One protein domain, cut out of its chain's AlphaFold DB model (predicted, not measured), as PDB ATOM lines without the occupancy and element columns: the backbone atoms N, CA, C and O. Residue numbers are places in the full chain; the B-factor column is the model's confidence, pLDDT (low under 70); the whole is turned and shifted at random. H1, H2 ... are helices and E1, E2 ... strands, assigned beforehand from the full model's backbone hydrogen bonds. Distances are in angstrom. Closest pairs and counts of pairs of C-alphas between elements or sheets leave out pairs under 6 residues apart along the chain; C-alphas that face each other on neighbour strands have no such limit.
ATOM      1  N   MET A   1     125.667 107.297 290.933       78.38
ATOM      2  CA  MET A   1     126.249 108.650 290.840       78.38
ATOM      3  C   MET A   1     127.049 108.672 289.557       78.38
ATOM      4  O   MET A   1     127.783 107.720 289.344       78.38
ATOM      5  N   MET A   2     126.820 109.645 288.684       92.31
ATOM      6  CA  MET A   2     127.518 109.748 287.400       92.31
ATOM      7  C   MET A   2     128.576 110.844 287.511       92.31
ATOM      8  O   MET A   2     128.426 111.761 288.317       92.31
ATOM      9  N   TYR A   3     129.641 110.750 286.727       94.00
ATOM     10  CA  TYR A   3     130.689 111.763 286.662       94.00
ATOM     11  C   TYR A   3     130.794 112.300 285.244       94.00
ATOM     12  O   TYR A   3     130.457 111.607 284.286       94.00
ATOM     13  N   GLY A   4     131.227 113.545 285.112       93.44
ATOM     14  CA  GLY A   4     131.438 114.199 283.834       93.44
ATOM     15  C   GLY A   4     132.847 114.757 283.735       93.44
ATOM     16  O   GLY A   4     133.350 115.316 284.708       93.44
ATOM     17  N   VAL A   5     133.461 114.635 282.563       94.44
ATOM     18  CA  VAL A   5     134.610 115.459 282.179       94.44
ATOM     19  C   VAL A   5     134.116 116.485 281.173       94.44
ATOM     20  O   VAL A   5     133.550 116.122 280.140       94.44
ATOM     21  N   ILE A   6     134.299 117.755 281.508       93.75
ATOM     22  CA  ILE A   6     133.916 118.901 280.695       93.75
ATOM     23  C   ILE A   6     135.185 119.532 280.133       93.75
ATOM     24  O   ILE A   6     136.125 119.797 280.877       93.75
ATOM     25  N   LEU A   7     135.189 119.810 278.835       93.00
ATOM     26  CA  LEU A   7     136.206 120.609 278.164       93.00
ATOM     27  C   LEU A   7     135.633 121.992 277.857       93.00
ATOM     28  O   LEU A   7     134.569 122.109 277.236       93.00
ATOM     29  N   LYS A   8     136.363 123.037 278.246       92.50
ATOM     30  CA  LYS A   8     136.018 124.426 277.938       92.50
ATOM     31  C   LYS A   8     137.164 125.115 277.220       92.50
ATOM     32  O   LYS A   8     138.313 124.994 277.636       92.50
ATOM     33  N   TYR A   9     136.831 125.839 276.161       90.62
ATOM     34  CA  TYR A   9     137.731 126.776 275.500       90.62
ATOM     35  C   TYR A   9     137.657 128.128 276.207       90.62
ATOM     36  O   TYR A   9     136.551 128.587 276.499       90.62
ATOM     37  N   MET A  10     138.809 128.748 276.462       88.81
ATOM     38  CA  MET A  10     138.904 129.999 277.221       88.81
ATOM     39  C   MET A  10     138.874 131.265 276.343       88.81
ATOM     40  O   MET A  10     138.799 132.376 276.857       88.81
ATOM     41  N   GLY A  11     138.928 131.143 275.013       81.06
ATOM     42  CA  GLY A  11     139.087 132.316 274.143       81.06
ATOM     43  C   GLY A  11     140.514 132.877 274.151       81.06
ATOM     44  O   GLY A  11     141.324 132.549 275.016       81.06
ATOM     45  N   GLU A  12     140.822 133.740 273.179       77.19
ATOM     46  CA  GLU A  12     142.147 134.376 273.044       77.19
ATOM     47  C   GLU A  12     142.499 135.247 274.265       77.19
ATOM     48  O   GLU A  12     143.642 135.248 274.733       77.19
ATOM     49  N   ASP A  13     141.499 135.945 274.812       80.38
ATOM     50  CA  ASP A  13     141.650 136.841 275.962       80.38
ATOM     51  C   ASP A  13     141.429 136.146 277.315       80.38
ATOM     52  O   ASP A  13     141.751 136.721 278.353       80.38
ATOM     53  N   ARG A  14     140.968 134.885 277.321       81.25
ATOM     54  CA  ARG A  14     140.732 134.067 278.535       81.25
ATOM     55  C   ARG A  14     139.639 134.570 279.467       81.25
ATOM     56  O   ARG A  14     139.573 134.149 280.622       81.25
ATOM     57  N   ASP A  15     138.771 135.413 278.928       79.44
ATOM     58  CA  ASP A  15     137.619 135.986 279.618       79.44
ATOM     59  C   ASP A  15     136.310 135.236 279.305       79.44
ATOM     60  O   ASP A  15     135.307 135.433 279.992       79.44
ATOM     61  N   ASP A  16     136.320 134.339 278.310       80.88
ATOM     62  CA  ASP A  16     135.154 133.573 277.874       80.88
ATOM     63  C   ASP A  16     135.290 132.095 278.249       80.88
ATOM     64  O   ASP A  16     136.286 131.459 277.944       80.88
ATOM     65  N   GLU A  17     134.262 131.491 278.846       88.38
ATOM     66  CA  GLU A  17     134.210 130.039 279.059       88.38
ATOM     67  C   GLU A  17     133.218 129.399 278.088       88.38
ATOM     68  O   GLU A  17     132.011 129.350 278.339       88.38
ATOM     69  N   ILE A  18     133.724 128.876 276.971       89.56
ATOM     70  CA  ILE A  18     132.894 128.239 275.948       89.56
ATOM     71  C   ILE A  18     132.934 126.726 276.141       89.56
ATOM     72  O   ILE A  18     133.968 126.089 275.939       89.56
ATOM     73  N   LEU A  19     131.790 126.136 276.496       90.69
ATOM     74  CA  LEU A  19     131.623 124.684 276.559       90.69
ATOM     75  C   LEU A  19     131.856 124.066 275.175       90.69
ATOM     76  O   LEU A  19     131.172 124.420 274.217       90.69
ATOM     77  N   GLN A  20     132.780 123.113 275.097       92.69
ATOM     78  CA  GLN A  20     133.107 122.415 273.853       92.69
ATOM     79  C   GLN A  20     132.593 120.989 273.870       92.69
ATOM     80  O   GLN A  20     131.925 120.545 272.940       92.69
ATOM     81  N   GLU A  21     132.881 120.271 274.951       93.19
ATOM     82  CA  GLU A  21     132.542 118.865 275.055       93.19
ATOM     83  C   GLU A  21     132.203 118.496 276.495       93.19
ATOM     84  O   GLU A  21     132.771 119.030 277.450       93.19
ATOM     85  N   ILE A  22     131.275 117.553 276.637       93.06
ATOM     86  CA  ILE A  22     131.016 116.865 277.891       93.06
ATOM     87  C   ILE A  22     130.930 115.365 277.645       93.06
ATOM     88  O   ILE A  22     130.214 114.905 276.754       93.06
ATOM     89  N   LYS A  23     131.646 114.596 278.464       94.06
ATOM     90  CA  LYS A  23     131.577 113.135 278.467       94.06
ATOM     91  C   LYS A  23     131.197 112.632 279.836       94.06
ATOM     92  O   LYS A  23     131.702 113.125 280.839       94.06
ATOM     93  N   PHE A  24     130.318 111.641 279.847       94.56
ATOM     94  CA  PHE A  24     129.754 111.066 281.054       94.56
ATOM     95  C   PHE A  24     130.315 109.678 281.315       94.56
ATOM     96  O   PHE A  24     130.470 108.881 280.391       94.56
ATOM     97  N   PHE A  25     130.555 109.389 282.588       94.56
ATOM     98  CA  PHE A  25     131.142 108.148 283.067       94.56
ATOM     99  C   PHE A  25     130.361 107.625 284.263       94.56
ATOM    100  O   PHE A  25     129.839 108.389 285.081       94.56
ATOM    101  N   SER A  26     130.283 106.304 284.364       92.12
ATOM    102  CA  SER A  26     129.528 105.644 285.431       92.12
ATOM    103  C   SER A  26     130.296 105.582 286.756       92.12
ATOM    104  O   SER A  26     129.682 105.450 287.814       92.12
ATOM    105  N   ASP A  27     131.622 105.730 286.694       93.44
ATOM    106  CA  ASP A  27     132.556 105.614 287.814       93.44
ATOM    107  C   ASP A  27     133.525 106.813 287.850       93.44
ATOM    108  O   ASP A  27     133.938 107.341 286.815       93.44
ATOM    109  N   LEU A  28     133.911 107.236 289.057       92.44
ATOM    110  CA  LEU A  28     134.921 108.272 289.275       92.44
ATOM    111  C   LEU A  28     136.299 107.843 288.756       92.44
ATOM    112  O   LEU A  28     136.995 108.644 288.145       92.44
ATOM    113  N   SER A  29     136.702 106.594 288.987       94.50
ATOM    114  CA  SER A  29     137.972 106.050 288.506       94.50
ATOM    115  C   SER A  29     138.036 106.059 286.981       94.50
ATOM    116  O   SER A  29     139.079 106.375 286.415       94.50
ATOM    117  N   GLU A  30     136.922 105.743 286.317       95.19
ATOM    118  CA  GLU A  30     136.809 105.810 284.859       95.19
ATOM    119  C   GLU A  30     136.915 107.260 284.370       95.19
ATOM    120  O   GLU A  30     137.666 107.541 283.433       95.19
ATOM    121  N   ALA A  31     136.229 108.192 285.037       95.06
ATOM    122  CA  ALA A  31     136.305 109.615 284.721       95.06
ATOM    123  C   ALA A  31     137.723 110.180 284.900       95.06
ATOM    124  O   ALA A  31     138.192 110.933 284.050       95.06
ATOM    125  N   LEU A  32     138.425 109.800 285.973       95.50
ATOM    126  CA  LEU A  32     139.794 110.242 286.256       95.50
ATOM    127  C   LEU A  32     140.804 109.700 285.240       95.50
ATOM    128  O   LEU A  32     141.678 110.444 284.798       95.50
ATOM    129  N   GLU A  33     140.682 108.432 284.838       96.12
ATOM    130  CA  GLU A  33     141.555 107.861 283.808       96.12
ATOM    131  C   GLU A  33     141.293 108.499 282.439       96.12
ATOM    132  O   GLU A  33     142.229 108.841 281.720       96.12
ATOM    133  N   ASN A  34     140.029 108.758 282.098       95.19
ATOM    134  CA  ASN A  34     139.699 109.485 280.874       95.19
ATOM    135  C   ASN A  34     140.194 110.933 280.915       95.19
ATOM    136  O   ASN A  34     140.722 111.419 279.920       95.19
ATOM    137  N   LEU A  35     140.083 111.613 282.059       95.25
ATOM    138  CA  LEU A  35     140.644 112.948 282.248       95.25
ATOM    139  C   LEU A  35     142.164 112.945 282.022       95.25
ATOM    140  O   LEU A  35     142.676 113.823 281.333       95.25
ATOM    141  N   ARG A  36     142.876 111.937 282.543       96.94
ATOM    142  CA  ARG A  36     144.320 111.748 282.318       96.94
ATOM    143  C   ARG A  36     144.636 111.612 280.831       96.94
ATOM    144  O   ARG A  36     145.523 112.300 280.336       96.94
ATOM    145  N   ILE A  37     143.890 110.767 280.122       95.94
ATOM    146  CA  ILE A  37     144.051 110.580 278.677       95.94
ATOM    147  C   ILE A  37     143.772 111.893 277.934       95.94
ATOM    148  O   ILE A  37     144.573 112.279 277.092       95.94
ATOM    149  N   TYR A  38     142.706 112.628 278.270       94.38
ATOM    150  CA  TYR A  38     142.410 113.899 277.604       94.38
ATOM    151  C   TYR A  38     143.497 114.939 277.799       94.38
ATOM    152  O   TYR A  38     143.884 115.570 276.820       94.38
ATOM    153  N   TYR A  39     144.033 115.089 279.010       95.38
ATOM    154  CA  TYR A  39     145.184 115.961 279.204       95.38
ATOM    155  C   TYR A  39     146.350 115.555 278.297       95.38
ATOM    156  O   TYR A  39     146.902 116.410 277.614       95.38
ATOM    157  N   ALA A  40     146.706 114.268 278.252       96.12
ATOM    158  CA  ALA A  40     147.811 113.794 277.421       96.12
ATOM    159  C   ALA A  40     147.594 114.112 275.931       96.12
ATOM    160  O   ALA A  40     148.465 114.708 275.304       96.12
ATOM    161  N   GLU A  41     146.424 113.781 275.378       94.62
ATOM    162  CA  GLU A  41     146.100 114.036 273.967       94.62
ATOM    163  C   GLU A  41     146.080 115.531 273.629       94.62
ATOM    164  O   GLU A  41     146.591 115.939 272.587       94.62
ATOM    165  N   PHE A  42     145.513 116.363 274.507       92.94
ATOM    166  CA  PHE A  42     145.443 117.803 274.267       92.94
ATOM    167  C   PHE A  42     146.818 118.456 274.317       92.94
ATOM    168  O   PHE A  42     147.124 119.277 273.459       92.94
ATOM    169  N   LEU A  43     147.665 118.072 275.273       94.88
ATOM    170  CA  LEU A  43     149.033 118.582 275.355       94.88
ATOM    171  C   LEU A  43     149.853 118.213 274.117       94.88
ATOM    172  O   LEU A  43     150.617 119.043 273.624       94.88
ATOM    173  N   VAL A  44     149.643 117.009 273.576       94.94
ATOM    174  CA  VAL A  44     150.234 116.593 272.299       94.94
ATOM    175  C   VAL A  44     149.730 117.481 271.170       94.94
ATOM    176  O   VAL A  44     150.544 118.122 270.513       94.94
ATOM    177  N   GLY A  45     148.412 117.588 270.981       92.62
ATOM    178  CA  GLY A  45     147.827 118.382 269.895       92.62
ATOM    179  C   GLY A  45     148.217 119.865 269.923       92.62
ATOM    180  O   GLY A  45     148.268 120.504 268.875       92.62
ATOM    181  N   TYR A  46     148.531 120.397 271.105       91.50
ATOM    182  CA  TYR A  46     148.976 121.777 271.300       91.50
ATOM    183  C   TYR A  46     150.484 122.001 271.173       91.50
ATOM    184  O   TYR A  46     150.930 123.143 271.255       91.50
ATOM    185  N   GLY A  47     151.295 120.960 270.983       90.88
ATOM    186  CA  GLY A  47     152.742 121.161 270.925       90.88
ATOM    187  C   GLY A  47     153.380 121.476 272.282       90.88
ATOM    188  O   GLY A  47     154.510 121.962 272.325       90.88
ATOM    189  N   VAL A  48     152.689 121.227 273.399       91.44
ATOM    190  CA  VAL A  48     153.209 121.562 274.732       91.44
ATOM    191  C   VAL A  48     154.371 120.645 275.079       91.44
ATOM    192  O   VAL A  48     154.233 119.429 275.017       91.44
ATOM    193  N   LEU A  49     155.505 121.230 275.489       86.75
ATOM    194  CA  LEU A  49     156.763 120.509 275.734       86.75
ATOM    195  C   LEU A  49     157.264 119.709 274.519       86.75
ATOM    196  O   LEU A  49     158.058 118.778 274.670       86.75
ATOM    197  N   TRP A  50     156.830 120.080 273.312       85.62
ATOM    198  CA  TRP A  50     157.261 119.408 272.099       85.62
ATOM    199  C   TRP A  50     158.725 119.757 271.799       85.62
ATOM    200  O   TRP A  50     159.087 120.920 271.626       85.62
ATOM    201  N   GLY A  51     159.581 118.734 271.776       83.88
ATOM    202  CA  GLY A  51     161.007 118.846 271.452       83.88
ATOM    203  C   GLY A  51     161.341 118.282 270.069       83.88
ATOM    204  O   GLY A  51     160.494 118.210 269.187       83.88
ATOM    205  N   ASP A  52     162.566 117.795 269.885       88.44
ATOM    206  CA  ASP A  52     162.979 117.110 268.650       88.44
ATOM    207  C   ASP A  52     162.528 115.634 268.637       88.44
ATOM    208  O   ASP A  52     163.333 114.721 268.457       88.44
ATOM    209  N   ILE A  53     161.239 115.396 268.890       92.12
ATOM    210  CA  ILE A  53     160.609 114.069 268.876       92.12
ATOM    211  C   ILE A  53     159.407 114.060 267.931       92.12
ATOM    212  O   ILE A  53     158.822 115.105 267.628       92.12
ATOM    213  N   SER A  54     159.044 112.877 267.443       93.25
ATOM    214  CA  SER A  54     157.829 112.689 266.650       93.25
ATOM    215  C   SER A  54     156.566 112.836 267.503       93.25
ATOM    216  O   SER A  54     156.597 112.707 268.727       93.25
ATOM    217  N   GLU A  55     155.427 113.075 266.849       93.62
ATOM    218  CA  GLU A  55     154.120 113.144 267.518       93.62
ATOM    219  C   GLU A  55     153.789 111.856 268.279       93.62
ATOM    220  O   GLU A  55     153.275 111.904 269.392       93.62
ATOM    221  N   GLU A  56     154.122 110.702 267.696       94.88
ATOM    222  CA  GLU A  56     153.892 109.389 268.302       94.88
ATOM    223  C   GLU A  56     154.723 109.212 269.578       94.88
ATOM    224  O   GLU A  56     154.169 108.887 270.626       94.88
ATOM    225  N   GLU A  57     156.020 109.535 269.536       95.38
ATOM    226  CA  GLU A  57     156.894 109.509 270.718       95.38
ATOM    227  C   GLU A  57     156.426 110.496 271.797       95.38
ATOM    228  O   GLU A  57     156.451 110.189 272.991       95.38
ATOM    229  N   HIS A  58     155.964 111.681 271.391       95.75
ATOM    230  CA  HIS A  58     155.421 112.671 272.314       95.75
ATOM    231  C   HIS A  58     154.140 112.171 272.991       95.75
ATOM    232  O   HIS A  58     153.964 112.321 274.204       95.75
ATOM    233  N   ARG A  59     153.266 111.519 272.222       95.31
ATOM    234  CA  ARG A  59     152.034 110.908 272.718       95.31
ATOM    235  C   ARG A  59     152.312 109.787 273.702       95.31
ATOM    236  O   ARG A  59     151.713 109.771 274.776       95.31
ATOM    237  N   GLU A  60     153.247 108.895 273.387       95.69
ATOM    238  CA  GLU A  60     153.695 107.852 274.313       95.69
ATOM    239  C   GLU A  60     154.239 108.459 275.610       95.69
ATOM    240  O   GLU A  60     153.820 108.063 276.700       95.69
ATOM    241  N   LEU A  61     155.098 109.478 275.510       95.31
ATOM    242  CA  LEU A  61     155.635 110.184 276.672       95.31
ATOM    243  C   LEU A  61     154.515 110.757 277.550       95.31
ATOM    244  O   LEU A  61     154.512 110.523 278.760       95.31
ATOM    245  N   MET A  62     153.554 111.476 276.969       96.81
ATOM    246  CA  MET A  62     152.448 112.072 277.723       96.81
ATOM    247  C   MET A  62     151.533 111.012 278.347       96.81
ATOM    248  O   MET A  62     151.136 111.148 279.504       96.81
ATOM    249  N   LEU A  63     151.270 109.907 277.644       96.62
ATOM    250  CA  LEU A  63     150.455 108.800 278.153       96.62
ATOM    251  C   LEU A  63     151.128 108.000 279.280       96.62
ATOM    252  O   LEU A  63     150.426 107.272 279.982       96.62
ATOM    253  N   THR A  64     152.437 108.129 279.507       96.81
ATOM    254  CA  THR A  64     153.100 107.519 280.681       96.81
ATOM    255  C   THR A  64     152.972 108.353 281.954       96.81
ATOM    256  O   THR A  64     153.194 107.836 283.050       96.81
ATOM    257  N   LYS A  65     152.598 109.632 281.835       97.38
ATOM    258  CA  LYS A  65     152.509 110.550 282.970       97.38
ATOM    259  C   LYS A  65     151.272 110.281 283.819       97.38
ATOM    260  O   LYS A  65     150.203 109.890 283.330       97.38
ATOM    261  N   SER A  66     151.416 110.540 285.113       97.50
ATOM    262  CA  SER A  66     150.284 110.567 286.033       97.50
ATOM    263  C   SER A  66     149.384 111.776 285.765       97.50
ATOM    264  O   SER A  66     149.815 112.799 285.230       97.50
ATOM    265  N   LEU A  67     148.122 111.693 286.196       95.56
ATOM    266  CA  LEU A  67     147.165 112.797 286.067       95.56
ATOM    267  C   LEU A  67     147.668 114.091 286.733       95.56
ATOM    268  O   LEU A  67     147.454 115.175 286.204       95.56
ATOM    269  N   ASN A  68     148.369 113.991 287.866       94.25
ATOM    270  CA  ASN A  68     148.909 115.165 288.555       94.25
ATOM    271  C   ASN A  68     150.056 115.823 287.784       94.25
ATOM    272  O   ASN A  68     150.102 117.045 287.709       94.25
ATOM    273  N   GLU A  69     150.955 115.040 287.186       96.19
ATOM    274  CA  GLU A  69     152.013 115.599 286.336       96.19
ATOM    275  C   GLU A  69     151.426 116.317 285.122       96.19
ATOM    276  O   GLU A  69     151.850 117.420 284.795       96.19
ATOM    277  N   LEU A  70     150.423 115.712 284.483       96.38
ATOM    278  CA  LEU A  70     149.747 116.320 283.343       96.38
ATOM    279  C   LEU A  70     149.042 117.623 283.728       96.38
ATOM    280  O   LEU A  70     149.148 118.597 282.995       96.38
ATOM    281  N   ARG A  71     148.392 117.679 284.898       93.81
ATOM    282  CA  ARG A  71     147.788 118.914 285.426       93.81
ATOM    283  C   ARG A  71     148.808 120.033 285.596       93.81
ATOM    284  O   ARG A  71     148.522 121.158 285.201       93.81
ATOM    285  N   GLU A  72     149.975 119.750 286.173       94.31
ATOM    286  CA  GLU A  72     151.010 120.777 286.364       94.31
ATOM    287  C   GLU A  72     151.588 121.255 285.026       94.31
ATOM    288  O   GLU A  72     151.688 122.460 284.812       94.31
ATOM    289  N   ILE A  73     151.865 120.345 284.086       94.69
ATOM    290  CA  ILE A  73     152.319 120.711 282.730       94.69
ATOM    291  C   ILE A  73     151.288 121.603 282.047       94.69
ATOM    292  O   ILE A  73     151.606 122.659 281.507       94.69
ATOM    293  N   ALA A  74     150.033 121.174 282.076       94.19
ATOM    294  CA  ALA A  74     148.966 121.859 281.386       94.19
ATOM    295  C   ALA A  74     148.671 123.227 282.032       94.19
ATOM    296  O   ALA A  74     148.330 124.183 281.339       94.19
ATOM    297  N   LYS A  75     148.920 123.360 283.341       92.69
ATOM    298  CA  LYS A  75     148.848 124.624 284.079       92.69
ATOM    299  C   LYS A  75     149.935 125.587 283.639       92.69
ATOM    300  O   LYS A  75     149.634 126.746 283.374       92.69
ATOM    301  N   GLU A  76     151.177 125.124 283.561       93.31
ATOM    302  CA  GLU A  76     152.294 125.930 283.066       93.31
ATOM    303  C   GLU A  76     152.059 126.372 281.616       93.31
ATOM    304  O   GLU A  76     152.164 127.562 281.322       93.31
ATOM    305  N   ALA A  77     151.635 125.454 280.744       92.50
ATOM    306  CA  ALA A  77     151.290 125.755 279.355       92.50
ATOM    307  C   ALA A  77     150.144 126.764 279.247       92.50
ATOM    308  O   ALA A  77     150.207 127.713 278.460       92.50
ATOM    309  N   TYR A  78     149.117 126.617 280.091       91.06
ATOM    310  CA  TYR A  78     148.065 127.612 280.199       91.06
ATOM    311  C   TYR A  78     148.675 128.960 280.585       91.06
ATOM    312  O   TYR A  78     148.539 129.904 279.818       91.06
ATOM    313  N   PHE A  79     149.434 129.088 281.677       90.00
ATOM    314  CA  PHE A  79     150.066 130.365 282.058       90.00
ATOM    315  C   PHE A  79     150.950 130.985 280.963       90.00
ATOM    316  O   PHE A  79     150.931 132.207 280.799       90.00
ATOM    317  N   ASN A  80     151.653 130.165 280.182       90.38
ATOM    318  CA  ASN A  80     152.533 130.611 279.100       90.38
ATOM    319  C   ASN A  80     151.808 130.989 277.800       90.38
ATOM    320  O   ASN A  80     152.460 131.437 276.860       90.38
ATOM    321  N   LYS A  81     150.476 130.864 277.741       89.00
ATOM    322  CA  LYS A  81     149.688 131.062 276.511       89.00
ATOM    323  C   LYS A  81     149.973 130.045 275.405       89.00
ATOM    324  O   LYS A  81     149.847 130.348 274.227       89.00
ATOM    325  N   GLU A  82     150.318 128.830 275.812       90.75
ATOM    326  CA  GLU A  82     150.540 127.673 274.937       90.75
ATOM    327  C   GLU A  82     149.335 126.721 274.927       90.75
ATOM    328  O   GLU A  82     149.288 125.795 274.127       90.75
ATOM    329  N   LEU A  83     148.363 126.931 275.817       90.75
ATOM    330  CA  LEU A  83     147.131 126.156 275.915       90.75
ATOM    331  C   LEU A  83     145.973 127.089 276.269       90.75
ATOM    332  O   LEU A  83     146.084 127.858 277.223       90.75
ATOM    333  N   ASP A  84     144.846 126.964 275.568       90.62
ATOM    334  CA  ASP A  84     143.658 127.815 275.769       90.62
ATOM    335  C   ASP A  84     142.411 127.013 276.171       90.62
ATOM    336  O   ASP A  84     141.277 127.459 276.006       90.62
ATOM    337  N   TYR A  85     142.621 125.811 276.705       90.44
ATOM    338  CA  TYR A  85     141.564 124.936 277.196       90.44
ATOM    339  C   TYR A  85     141.729 124.631 278.678       90.44
ATOM    340  O   TYR A  85     142.848 124.486 279.175       90.44
ATOM    341  N   ILE A  86     140.599 124.444 279.356       92.00
ATOM    342  CA  ILE A  86     140.531 123.899 280.710       92.00
ATOM    343  C   ILE A  86     139.636 122.664 280.742       92.00
ATOM    344  O   ILE A  86     138.680 122.541 279.970       92.00
ATOM    345  N   PHE A  87     139.931 121.768 281.677       92.94
ATOM    346  CA  PHE A  87     139.099 120.607 281.966       92.94
ATOM    347  C   PHE A  87     138.414 120.771 283.318       92.94
ATOM    348  O   PHE A  87     139.048 121.199 284.276       92.94
ATOM    349  N   GLU A  88     137.153 120.376 283.431       93.31
ATOM    350  CA  GLU A  88     136.451 120.270 284.710       93.31
ATOM    351  C   GLU A  88     135.997 118.831 284.931       93.31
ATOM    352  O   GLU A  88     135.448 118.187 284.038       93.31
ATOM    353  N   LEU A  89     136.207 118.338 286.145       93.62
ATOM    354  CA  LEU A  89     135.586 117.123 286.637       93.62
ATOM    355  C   LEU A  89     134.346 117.524 287.431       93.62
ATOM    356  O   LEU A  89     134.413 118.339 288.351       93.62
ATOM    357  N   VAL A  90     133.215 116.923 287.099       93.00
ATOM    358  CA  VAL A  90     131.933 117.184 287.755       93.00
ATOM    359  C   VAL A  90     131.302 115.878 288.216       93.00
ATOM    360  O   VAL A  90     131.475 114.836 287.586       93.00
ATOM    361  N   SER A  91     130.542 115.919 289.303       92.56
ATOM    362  CA  SER A  91     129.563 114.884 289.609       92.56
ATOM    363  C   SER A  91     128.211 115.314 289.051       92.56
ATOM    364  O   SER A  91     127.890 116.502 288.970       92.56
ATOM    365  N   VAL A  92     127.442 114.338 288.587       90.69
ATOM    366  CA  VAL A  92     126.190 114.562 287.873       90.69
ATOM    367  C   VAL A  92     125.068 113.850 288.606       90.69
ATOM    368  O   VAL A  92     125.106 112.630 288.817       90.69
ATOM    369  N   GLU A  93     124.055 114.624 288.971       88.75
ATOM    370  CA  GLU A  93     122.833 114.146 289.603       88.75
ATOM    371  C   GLU A  93     121.644 114.354 288.669       88.75
ATOM    372  O   GLU A  93     121.421 115.443 288.142       88.75
ATOM    373  N   GLN A  94     120.851 113.304 288.465       81.06
ATOM    374  CA  GLN A  94     119.602 113.413 287.720       81.06
ATOM    375  C   GLN A  94     118.504 113.913 288.659       81.06
ATOM    376  O   GLN A  94     118.187 113.274 289.660       81.06
ATOM    377  N   SER A  95     117.922 115.063 288.332       77.69
ATOM    378  CA  SER A  95     116.808 115.662 289.063       77.69
ATOM    379  C   SER A  95     115.543 115.602 288.203       77.69
ATOM    380  O   SER A  95     115.430 116.281 287.184       77.69
ATOM    381  N   GLY A  96     114.565 114.786 288.602       73.38
ATOM    382  CA  GLY A  96     113.323 114.603 287.837       73.38
ATOM    383  C   GLY A  96     113.527 113.914 286.480       73.38
ATOM    384  O   GLY A  96     114.556 113.290 286.236       73.38
ATOM    385  N   GLU A  97     112.531 114.000 285.593       73.12
ATOM    386  CA  GLU A  97     112.529 113.220 284.343       73.12
ATOM    387  C   GLU A  97     113.530 113.723 283.287       73.12
ATOM    388  O   GLU A  97     113.990 112.911 282.495       73.12
ATOM    389  N   ASN A  98     113.925 115.007 283.292       74.75
ATOM    390  CA  ASN A  98     114.745 115.602 282.217       74.75
ATOM    391  C   ASN A  98     115.793 116.646 282.669       74.75
ATOM    392  O   ASN A  98     116.293 117.389 281.827       74.75
ATOM    393  N   SER A  99     116.130 116.750 283.961       80.88
ATOM    394  CA  SER A  99     117.157 117.702 284.420       80.88
ATOM    395  C   SER A  99     118.412 116.981 284.895       80.88
ATOM    396  O   SER A  99     118.338 116.052 285.700       80.88
ATOM    397  N   LEU A 100     119.568 117.445 284.428       83.62
ATOM    398  CA  LEU A 100     120.872 117.076 284.969       83.62
ATOM    399  C   LEU A 100     121.420 118.257 285.763       83.62
ATOM    400  O   LEU A 100     121.465 119.382 285.267       83.62
ATOM    401  N   SER A 101     121.826 117.980 286.992       85.69
ATOM    402  CA  SER A 101     122.499 118.916 287.882       85.69
ATOM    403  C   SER A 101     123.979 118.556 287.913       85.69
ATOM    404  O   SER A 101     124.335 117.401 288.149       85.69
ATOM    405  N   PHE A 102     124.834 119.541 287.651       87.44
ATOM    406  CA  PHE A 102     126.285 119.384 287.648       87.44
ATOM    407  C   PHE A 102     126.863 120.020 288.902       87.44
ATOM    408  O   PHE A 102     126.617 121.194 289.179       87.44
ATOM    409  N   HIS A 103     127.660 119.256 289.637       87.94
ATOM    410  CA  HIS A 103     128.385 119.741 290.798       87.94
ATOM    411  C   HIS A 103     129.875 119.665 290.499       87.94
ATOM    412  O   HIS A 103     130.400 118.596 290.191       87.94
ATOM    413  N   LEU A 104     130.553 120.809 290.563       87.50
ATOM    414  CA  LEU A 104     131.988 120.876 290.330       87.50
ATOM    415  C   LEU A 104     132.727 120.051 291.389       87.50
ATOM    416  O   LEU A 104     132.600 120.313 292.583       87.50
ATOM    417  N   VAL A 105     133.485 119.053 290.935       85.69
ATOM    418  CA  VAL A 105     134.406 118.275 291.772       85.69
ATOM    419  C   VAL A 105     135.789 118.910 291.707       85.69
ATOM    420  O   VAL A 105     136.420 119.119 292.737       85.69
ATOM    421  N   GLU A 106     136.246 119.244 290.501       84.00
ATOM    422  CA  GLU A 106     137.537 119.881 290.264       84.00
ATOM    423  C   GLU A 106     137.479 120.740 289.002       84.00
ATOM    424  O   GLU A 106     136.912 120.322 287.992       84.00
TER     425      GLU A 106
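Overview. This is residues 1 to 106 of the 121 residues of an uncharacterized protein of Campylobacter upsaliensis (UniProt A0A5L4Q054). A strongly twisted sheet of four strands has one long helix, H1, along one face, while H2 and H3 pack on H1 towards the other end of an elongated body. The tip of the E3 and E4 hairpin makes one end of the long axis, and the link between H1 and H2 makes the other. The printed part has 106 residues with three named helices and four named strands, in the order E1 E2 H1 H2 H3 E3 E4; the sheet's order is E2 E1 E3 E4, antiparallel throughout. The class is mixed, helices and strands, and the whole is compact, with a radius of gyration of the C-alphas of 15.0 A and spans of 53 by 31 by 18 A.

Arrangement. Start at the sheet, with inner strands E1, residues 2 to 9, and E3, residues 85 to 95, and edge strands E2, residues 18 to 25, and E4, residues 99 to 106. Between E1 and E3 look at N 4 and O 90, 2.8 A apart and within hydrogen-bond range. Between E2 and E1, a hairpin, find N 5 and O 23 at 2.9 A; between E3 and E4, also a hairpin, find N 93 and O 101 at 2.9 A. E3 bends by 54 degrees at residue 91. H1, residues 28 to 45, is on the sheet at a height of 8.9 A and makes two layers with it, a helix on one face of a sheet. It lies over E1 and runs along the strands, at 14 degrees to E1 on the local plane; it is only just not over E2, on which 2 of its C-alphas fall. H2, residues 55 to 64, is not on the sheet. It forms a helical hairpin with H1, touching residues 36 to 44 of H1 alone, at a shallow tilt of 29 degrees, opposite ways; the closest C-alphas, of Ala 40 and Met 62, are 5.0 A apart. H3, residues 67 to 79, touches H1 at a steep tilt of 42 degrees, the same way, with the C-alphas of Arg 36 and Leu 67 closest at 4.8 A. H3 only grazes the sheet, with its residues 71 to 78. In H1, H2 and H3 every O i to N i+4 pair is within hydrogen-bond range.

Along the chain. Find C-alpha 2 at (127.518, 109.748, 287.400), where E1 begins; E1 measures 23.1 A and E2 21.4 A. H1 starts at C-alpha 28, (134.921, 108.272, 289.275), and runs 25.4 A; H2 measures 14.4 A and H3 18.3 A. E3 is 29.0 A long, and E4, 21.3 A, ends at C-alpha 106, (137.537, 119.881, 290.264).

Size, cuts and confidence. Look to Asp 52 and Gly 96 for the two C-alphas farthest apart, 53.3 A. The printed part has no cut and no long link. Its mean pLDDT is 90.9, and no printed residue is under 70.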